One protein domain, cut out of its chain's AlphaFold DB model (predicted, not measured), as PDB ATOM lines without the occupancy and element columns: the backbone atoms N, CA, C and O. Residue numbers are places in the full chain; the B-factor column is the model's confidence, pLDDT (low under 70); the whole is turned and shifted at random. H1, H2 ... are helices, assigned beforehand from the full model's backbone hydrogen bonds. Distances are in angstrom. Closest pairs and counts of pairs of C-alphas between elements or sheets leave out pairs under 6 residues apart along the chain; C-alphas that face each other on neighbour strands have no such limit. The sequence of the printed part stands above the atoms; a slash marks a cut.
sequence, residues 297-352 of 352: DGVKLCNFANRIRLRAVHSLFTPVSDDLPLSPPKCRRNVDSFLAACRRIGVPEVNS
ATOM      1  N   ASP A 297     153.571 192.699 145.825       96.12
ATOM      2  CA  ASP A 297     154.028 193.592 144.754       96.12
ATOM      3  C   ASP A 297     154.327 192.863 143.424       96.12
ATOM      4  O   ASP A 297     154.548 193.498 142.386       96.12
ATOM      5  N   GLY A 298     154.352 191.525 143.450       97.25
ATOM      6  CA  GLY A 298     154.704 190.653 142.332       97.25
ATOM      7  C   GLY A 298     156.188 190.662 141.932       97.25
ATOM      8  O   GLY A 298     156.562 189.907 141.032       97.25
ATOM      9  N   VAL A 299     157.056 191.455 142.571       97.19
ATOM     10  CA  VAL A 299     158.445 191.678 142.128       97.19
ATOM     11  C   VAL A 299     159.290 190.428 142.317       97.19
ATOM     12  O   VAL A 299     159.919 189.938 141.373       97.19
ATOM     13  N   LYS A 300     159.257 189.850 143.522       97.25
ATOM     14  CA  LYS A 300     159.990 188.612 143.827       97.25
ATOM     15  C   LYS A 300     159.478 187.428 142.993       97.25
ATOM     16  O   LYS A 300     160.280 186.601 142.565       97.25
ATOM     17  N   LEU A 301     158.180 187.397 142.672       98.12
ATOM     18  CA  LEU A 301     157.573 186.387 141.795       98.12
ATOM     19  C   LEU A 301     158.053 186.522 140.337       98.12
ATOM     20  O   LEU A 301     158.471 185.534 139.732       98.12
ATOM     21  N   CYS A 302     158.078 187.740 139.788       98.12
ATOM     22  CA  CYS A 302     158.608 188.006 138.445       98.12
ATOM     23  C   CYS A 302     160.094 187.642 138.327       98.12
ATOM     24  O   CYS A 302     160.503 186.975 137.373       98.12
ATOM     25  N   ASN A 303     160.896 188.028 139.323       97.56
ATOM     26  CA  ASN A 303     162.310 187.665 139.390       97.56
ATOM     27  C   ASN A 303     162.497 186.143 139.472       97.56
ATOM     28  O   ASN A 303     163.353 185.593 138.781       97.56
ATOM     29  N   PHE A 304     161.656 185.437 140.231       98.25
ATOM     30  CA  PHE A 304     161.692 183.978 140.322       98.25
ATOM     31  C   PHE A 304     161.342 183.300 138.988       98.25
ATOM     32  O   PHE A 304     162.059 182.395 138.558       98.25
ATOM     33  N   ALA A 305     160.322 183.781 138.268       98.12
ATOM     34  CA  ALA A 305     160.021 183.301 136.917       98.12
ATOM     35  C   ALA A 305     161.210 183.510 135.956       98.12
ATOM     36  O   ALA A 305     161.547 182.608 135.188       98.12
ATOM     37  N   ASN A 306     161.908 184.648 136.064       97.50
ATOM     38  CA  ASN A 306     163.132 184.929 135.306       97.50
ATOM     39  C   ASN A 306     164.335 184.045 135.702       97.50
ATOM     40  O   ASN A 306     165.202 183.805 134.860       97.50
ATOM     41  N   ARG A 307     164.381 183.514 136.935       97.31
ATOM     42  CA  ARG A 307     165.352 182.485 137.372       97.31
ATOM     43  C   ARG A 307     165.010 181.079 136.862       97.31
ATOM     44  O   ARG A 307     165.916 180.260 136.737       97.31
ATOM     45  N   ILE A 308     163.734 180.782 136.592       96.94
ATOM     46  CA  ILE A 308     163.303 179.514 135.973       96.94
ATOM     47  C   ILE A 308     163.587 179.531 134.470       96.94
ATOM     48  O   ILE A 308     164.157 178.582 133.935       96.94
ATOM     49  N   ARG A 309     163.192 180.609 133.783       96.69
ATOM     50  CA  ARG A 309     163.403 180.795 132.347       96.69
ATOM     51  C   ARG A 309     163.845 182.229 132.085       96.69
ATOM     52  O   ARG A 309     163.111 183.173 132.367       96.69
ATOM     53  N   LEU A 310     165.030 182.385 131.497       95.38
ATOM     54  CA  LEU A 310     165.607 183.691 131.191       95.38
ATOM     55  C   LEU A 310     164.632 184.542 130.349       95.38
ATOM     56  O   LEU A 310     164.116 184.073 129.333       95.38
ATOM     57  N   ARG A 311     164.388 185.793 130.771       94.75
ATOM     58  CA  ARG A 311     163.445 186.745 130.136       94.75
ATOM     59  C   ARG A 311     162.003 186.206 129.993       94.75
ATOM     60  O   ARG A 311     161.304 186.522 129.025       94.75
ATOM     61  N   ALA A 312     161.533 185.397 130.946       96.94
ATOM     62  CA  ALA A 312     160.124 185.013 131.032       96.94
ATOM     63  C   ALA A 312     159.217 186.243 131.239       96.94
ATOM     64  O   ALA A 312     158.245 186.414 130.502       96.94
ATOM     65  N   VAL A 313     159.594 187.143 132.151       97.50
ATOM     66  CA  VAL A 313     159.004 188.478 132.338       97.50
ATOM     67  C   VAL A 313     159.930 189.514 131.699       97.50
ATOM     68  O   VAL A 313     161.112 189.580 132.039       97.50
ATOM     69  N   HIS A 314     159.408 190.298 130.748       90.56
ATOM     70  CA  HIS A 314     160.206 191.220 129.923       90.56
ATOM     71  C   HIS A 314     160.296 192.646 130.489       90.56
ATOM     72  O   HIS A 314     161.320 193.300 130.339       90.56
ATOM     73  N   SER A 315     159.236 193.118 131.149       92.69
ATOM     74  CA  SER A 315     159.185 194.417 131.825       92.69
ATOM     75  C   SER A 315     158.696 194.189 133.250       92.69
ATOM     76  O   SER A 315     157.727 193.458 133.456       92.69
ATOM     77  N   LEU A 316     159.405 194.766 134.216       95.19
ATOM     78  CA  LEU A 316     159.174 194.604 135.645       95.19
ATOM     79  C   LEU A 316     159.215 195.987 136.290       95.19
ATOM     80  O   LEU A 316     160.205 196.701 136.142       95.19
ATOM     81  N   PHE A 317     158.161 196.358 137.014       96.56
ATOM     82  CA  PHE A 317     158.200 197.536 137.871       96.56
ATOM     83  C   PHE A 317     158.843 197.141 139.194       96.56
ATOM     84  O   PHE A 317     158.334 196.244 139.861       96.56
ATOM     85  N   THR A 318     159.925 197.806 139.585       94.00
ATOM     86  CA  THR A 318     160.511 197.707 140.929       94.00
ATOM     87  C   THR A 318     160.168 198.962 141.736       94.00
ATOM     88  O   THR A 318     160.031 200.037 141.137       94.00
ATOM     89  N   PRO A 319     160.009 198.870 143.070       88.62
ATOM     90  CA  PRO A 319     160.019 200.062 143.915       88.62
ATOM     91  C   PRO A 319     161.352 200.810 143.739       88.62
ATOM     92  O   PRO A 319     162.359 200.218 143.344       88.62
ATOM     93  N   VAL A 320     161.338 202.125 143.965       82.88
ATOM     94  CA  VAL A 320     162.532 202.983 143.797       82.88
ATOM     95  C   VAL A 320     163.419 202.930 145.046       82.88
ATOM     96  O   VAL A 320     164.641 202.979 144.940       82.88
ATOM     97  N   SER A 321     162.795 202.773 146.210       83.38
ATOM     98  CA  SER A 321     163.397 202.487 147.511       83.38
ATOM     99  C   SER A 321     162.425 201.618 148.313       83.38
ATOM    100  O   SER A 321     161.237 201.571 147.986       83.38
ATOM    101  N   ASP A 322     162.902 200.951 149.365       77.25
ATOM    102  CA  ASP A 322     162.049 200.102 150.212       77.25
ATOM    103  C   ASP A 322     160.937 200.905 150.923       77.25
ATOM    104  O   ASP A 322     159.843 200.386 151.141       77.25
ATOM    105  N   ASP A 323     161.175 202.196 151.191       81.50
ATOM    106  CA  ASP A 323     160.209 203.114 151.815       81.50
ATOM    107  C   ASP A 323     159.120 203.631 150.854       81.50
ATOM    108  O   ASP A 323     158.095 204.149 151.303       81.50
ATOM    109  N   LEU A 324     159.323 203.521 149.532       86.12
ATOM    110  CA  LEU A 324     158.371 203.989 148.520       86.12
ATOM    111  C   LEU A 324     157.781 202.804 147.736       86.12
ATOM    112  O   LEU A 324     158.282 202.450 146.658       86.12
ATOM    113  N   PRO A 325     156.695 202.187 148.246       87.75
ATOM    114  CA  PRO A 325     156.107 201.007 147.635       87.75
ATOM    115  C   PRO A 325     155.529 201.299 146.249       87.75
ATOM    116  O   PRO A 325     155.118 202.413 145.907       87.75
ATOM    117  N   LEU A 326     155.447 200.249 145.435       91.69
ATOM    118  CA  LEU A 326     154.782 200.310 144.141       91.69
ATOM    119  C   LEU A 326     153.297 200.654 144.297       91.69
ATOM    120  O   LEU A 326     152.591 200.104 145.141       91.69
ATOM    121  N   SER A 327     152.795 201.533 143.426       95.12
ATOM    122  CA  SER A 327     151.367 201.841 143.399       95.12
ATOM    123  C   SER A 327     150.548 200.606 142.979       95.12
ATOM    124  O   SER A 327     151.001 199.838 142.121       95.12
ATOM    125  N   PRO A 328     149.315 200.416 143.492       95.75
ATOM    126  CA  PRO A 328     148.513 199.223 143.205       95.75
ATOM    127  C   PRO A 328     148.350 198.863 141.711       95.75
ATOM    128  O   PRO A 328     148.359 197.670 141.398       95.75
ATOM    129  N   PRO A 329     148.253 199.817 140.754       97.19
ATOM    130  CA  PRO A 329     148.272 199.495 139.324       97.19
ATOM    131  C   PRO A 329     149.570 198.824 138.844       97.19
ATOM    132  O   PRO A 329     149.505 197.914 138.019       97.19
ATOM    133  N   LYS A 330     150.738 199.231 139.365       97.19
ATOM    134  CA  LYS A 330     152.039 198.628 139.024       97.19
ATOM    135  C   LYS A 330     152.160 197.217 139.605       97.19
ATOM    136  O   LYS A 330     152.557 196.309 138.880       97.19
ATOM    137  N   CYS A 331     151.728 197.011 140.854       97.12
ATOM    138  CA  CYS A 331     151.686 195.684 141.484       97.12
ATOM    139  C   CYS A 331     150.819 194.704 140.680       97.12
ATOM    140  O   CYS A 331     151.275 193.616 140.335       97.12
ATOM    141  N   ARG A 332     149.601 195.116 140.288       97.56
ATOM    142  CA  ARG A 332     148.734 194.304 139.414       97.56
ATOM    143  C   ARG A 332     149.434 193.938 138.107       97.56
ATOM    144  O   ARG A 332     149.460 192.770 137.740       97.56
ATOM    145  N   ARG A 333     150.092 194.904 137.454       98.19
ATOM    146  CA  ARG A 333     150.799 194.664 136.189       98.19
ATOM    147  C   ARG A 333     151.990 193.704 136.328       98.19
ATOM    148  O   ARG A 333     152.247 192.937 135.396       98.19
ATOM    149  N   ASN A 334     152.686 193.708 137.467       98.06
ATOM    150  CA  ASN A 334     153.699 192.699 137.789       98.06
ATOM    151  C   ASN A 334     153.063 191.306 137.925       98.06
ATOM    152  O   ASN A 334     153.523 190.363 137.285       98.06
ATOM    153  N   VAL A 335     151.975 191.176 138.694       97.94
ATOM    154  CA  VAL A 335     151.260 189.900 138.881       97.94
ATOM    155  C   VAL A 335     150.721 189.353 137.551       97.94
ATOM    156  O   VAL A 335     150.963 188.187 137.240       97.94
ATOM    157  N   ASP A 336     150.102 190.187 136.708       97.88
ATOM    158  CA  ASP A 336     149.658 189.805 135.357       97.88
ATOM    159  C   ASP A 336     150.819 189.263 134.508       97.88
ATOM    160  O   ASP A 336     150.689 188.257 133.803       97.88
ATOM    161  N   SER A 337     151.978 189.925 134.585       98.19
ATOM    162  CA  SER A 337     153.181 189.548 133.837       98.19
ATOM    163  C   SER A 337     153.782 188.236 134.346       98.19
ATOM    164  O   SER A 337     154.231 187.419 133.539       98.19
ATOM    165  N   PHE A 338     153.739 187.994 135.659       98.25
ATOM    166  CA  PHE A 338     154.102 186.718 136.273       98.25
ATOM    167  C   PHE A 338     153.163 185.585 135.830       98.25
ATOM    168  O   PHE A 338     153.643 184.549 135.375       98.25
ATOM    169  N   LEU A 339     151.841 185.789 135.857       97.31
ATOM    170  CA  LEU A 339     150.866 184.790 135.395       97.31
ATOM    171  C   LEU A 339     151.045 184.471 133.898       97.31
ATOM    172  O   LEU A 339     151.068 183.304 133.501       97.31
ATOM    173  N   ALA A 340     151.270 185.490 133.063       97.12
ATOM    174  CA  ALA A 340     151.609 185.309 131.650       97.12
ATOM    175  C   ALA A 340     152.942 184.556 131.445       97.12
ATOM    176  O   ALA A 340     153.069 183.761 130.508       97.12
ATOM    177  N   ALA A 341     153.926 184.762 132.324       97.94
ATOM    178  CA  ALA A 341     155.171 184.002 132.328       97.94
ATOM    179  C   ALA A 341     154.955 182.534 132.741       97.94
ATOM    180  O   ALA A 341     155.480 181.652 132.066       97.94
ATOM    181  N   CYS A 342     154.139 182.250 133.763       97.62
ATOM    182  CA  CYS A 342     153.769 180.887 134.164       97.62
ATOM    183  C   CYS A 342     153.112 180.109 133.013       97.62
ATOM    184  O   CYS A 342     153.556 179.004 132.695       97.62
ATOM    185  N   ARG A 343     152.153 180.724 132.306       96.19
ATOM    186  CA  ARG A 343     151.549 180.168 131.078       96.19
ATOM    187  C   ARG A 343     152.608 179.836 130.020       96.19
ATOM    188  O   ARG A 343     152.641 178.727 129.498       96.19
ATOM    189  N   ARG A 344     153.535 180.766 129.749       95.25
ATOM    190  CA  ARG A 344     154.651 180.581 128.791       95.25
ATOM    191  C   ARG A 344     155.712 179.566 129.240       95.25
ATOM    192  O   ARG A 344     156.490 179.104 128.405       95.25
ATOM    193  N   ILE A 345     155.791 179.257 130.532       96.44
ATOM    194  CA  ILE A 345     156.636 178.194 131.096       96.44
ATOM    195  C   ILE A 345     155.935 176.825 130.992       96.44
ATOM    196  O   ILE A 345     156.618 175.805 131.000       96.44
ATOM    197  N   GLY A 346     154.609 176.796 130.810       96.31
ATOM    198  CA  GLY A 346     153.815 175.571 130.689       96.31
ATOM    199  C   GLY A 346     153.150 175.129 131.993       96.31
ATOM    200  O   GLY A 346     152.816 173.955 132.132       96.31
ATOM    201  N   VAL A 347     152.961 176.038 132.957       96.81
ATOM    202  CA  VAL A 347     152.118 175.767 134.133       96.81
ATOM    203  C   VAL A 347     150.670 175.592 133.648       96.81
ATOM    204  O   VAL A 347     150.152 176.523 133.027       96.81
ATOM    205  N   PRO A 348     150.020 174.435 133.883       94.81
ATOM    206  CA  PRO A 348     148.654 174.208 133.429       94.81
ATOM    207  C   PRO A 348     147.676 175.095 134.202       94.81
ATOM    208  O   PRO A 348     147.813 175.282 135.412       94.81
ATOM    209  N   GLU A 349     146.673 175.621 133.504       91.94
ATOM    210  CA  GLU A 349     145.563 176.323 134.142       91.94
ATOM    211  C   GLU A 349     144.542 175.309 134.658       91.94
ATOM    212  O   GLU A 349     144.241 174.318 133.991       91.94
ATOM    213  N   VAL A 350     144.017 175.556 135.857       90.94
ATOM    214  CA  VAL A 350     142.884 174.806 136.398       90.94
ATOM    215  C   VAL A 350     141.639 175.632 136.113       90.94
ATOM    216  O   VAL A 350     141.549 176.774 136.560       90.94
ATOM    217  N   ASN A 351     140.699 175.070 135.355       73.94
ATOM    218  CA  ASN A 351     139.378 175.668 135.195       73.94
ATOM    219  C   ASN A 351     138.617 175.457 136.512       73.94
ATOM    220  O   ASN A 351     138.211 174.330 136.798       73.94
ATOM    221  N   SER A 352     138.506 176.523 137.307       49.22
ATOM    222  CA  SER A 352     137.747 176.568 138.566       49.22
ATOM    223  C   SER A 352     136.239 176.639 138.343       49.22
ATOM    224  O   SER A 352     135.833 177.311 137.369       49.22
TER     225      SER A 352
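Overview. This is residues 297 to 352 of the 352 residues of a protein of Brugia malayi (UniProt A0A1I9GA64). Two helices lie side by side and run the same way, the short H1 beside the longer H2. A long loop, residues 309 to 327, leads from the last residue of H1 back past the helices to the first residue of H2, and a tail, residues 346 to 352, leads away from the other end of H2. The printed part has 56 residues, with two named helices in the order H1, H2 and no named strand; its class is all helix. It is only just compact, close to loose, with a radius of gyration of the C-alphas of 12.0 A, and it is flat, spanning 36 by 28 by 13 A.

Along the chain. H2 is the longest helix, residues 328 to 345, 25.6 A from first to last C-alpha. It begins with C-alpha 328 at (148.513, 199.223, 143.205) and ends with C-alpha 345 at (156.636, 178.194, 131.096). H1 is residues 299 to 308, 14.5 A long, and begins with C-alpha 299 at (158.445, 191.678, 142.128).

Arrangement. H2 and H1 touch, with 11 pairs of C-alphas within 8 A. The closest C-alphas of the two are those of Phe 338 and Cys 302, 5.2 A apart. Their lines stand at a shallow tilt of 16 degrees, the same way, and their centres are 10.2 A apart. In both H1 and H2 each O i to N i+4 pair is within hydrogen-bond range.

Size, cuts and confidence. The two C-alphas farthest apart in the domain are those of Asp 323 and Asn 351, 38.3 A. The printed part has no cut and ends at Ser 352, the chain's last residue. The link from H1 to H2, 19 residues, is long; its C-alphas lie 7 to 20 A from the mean of the C-alphas. The mean pLDDT of the printed part is 93.6, and one residue, 352, is under 70.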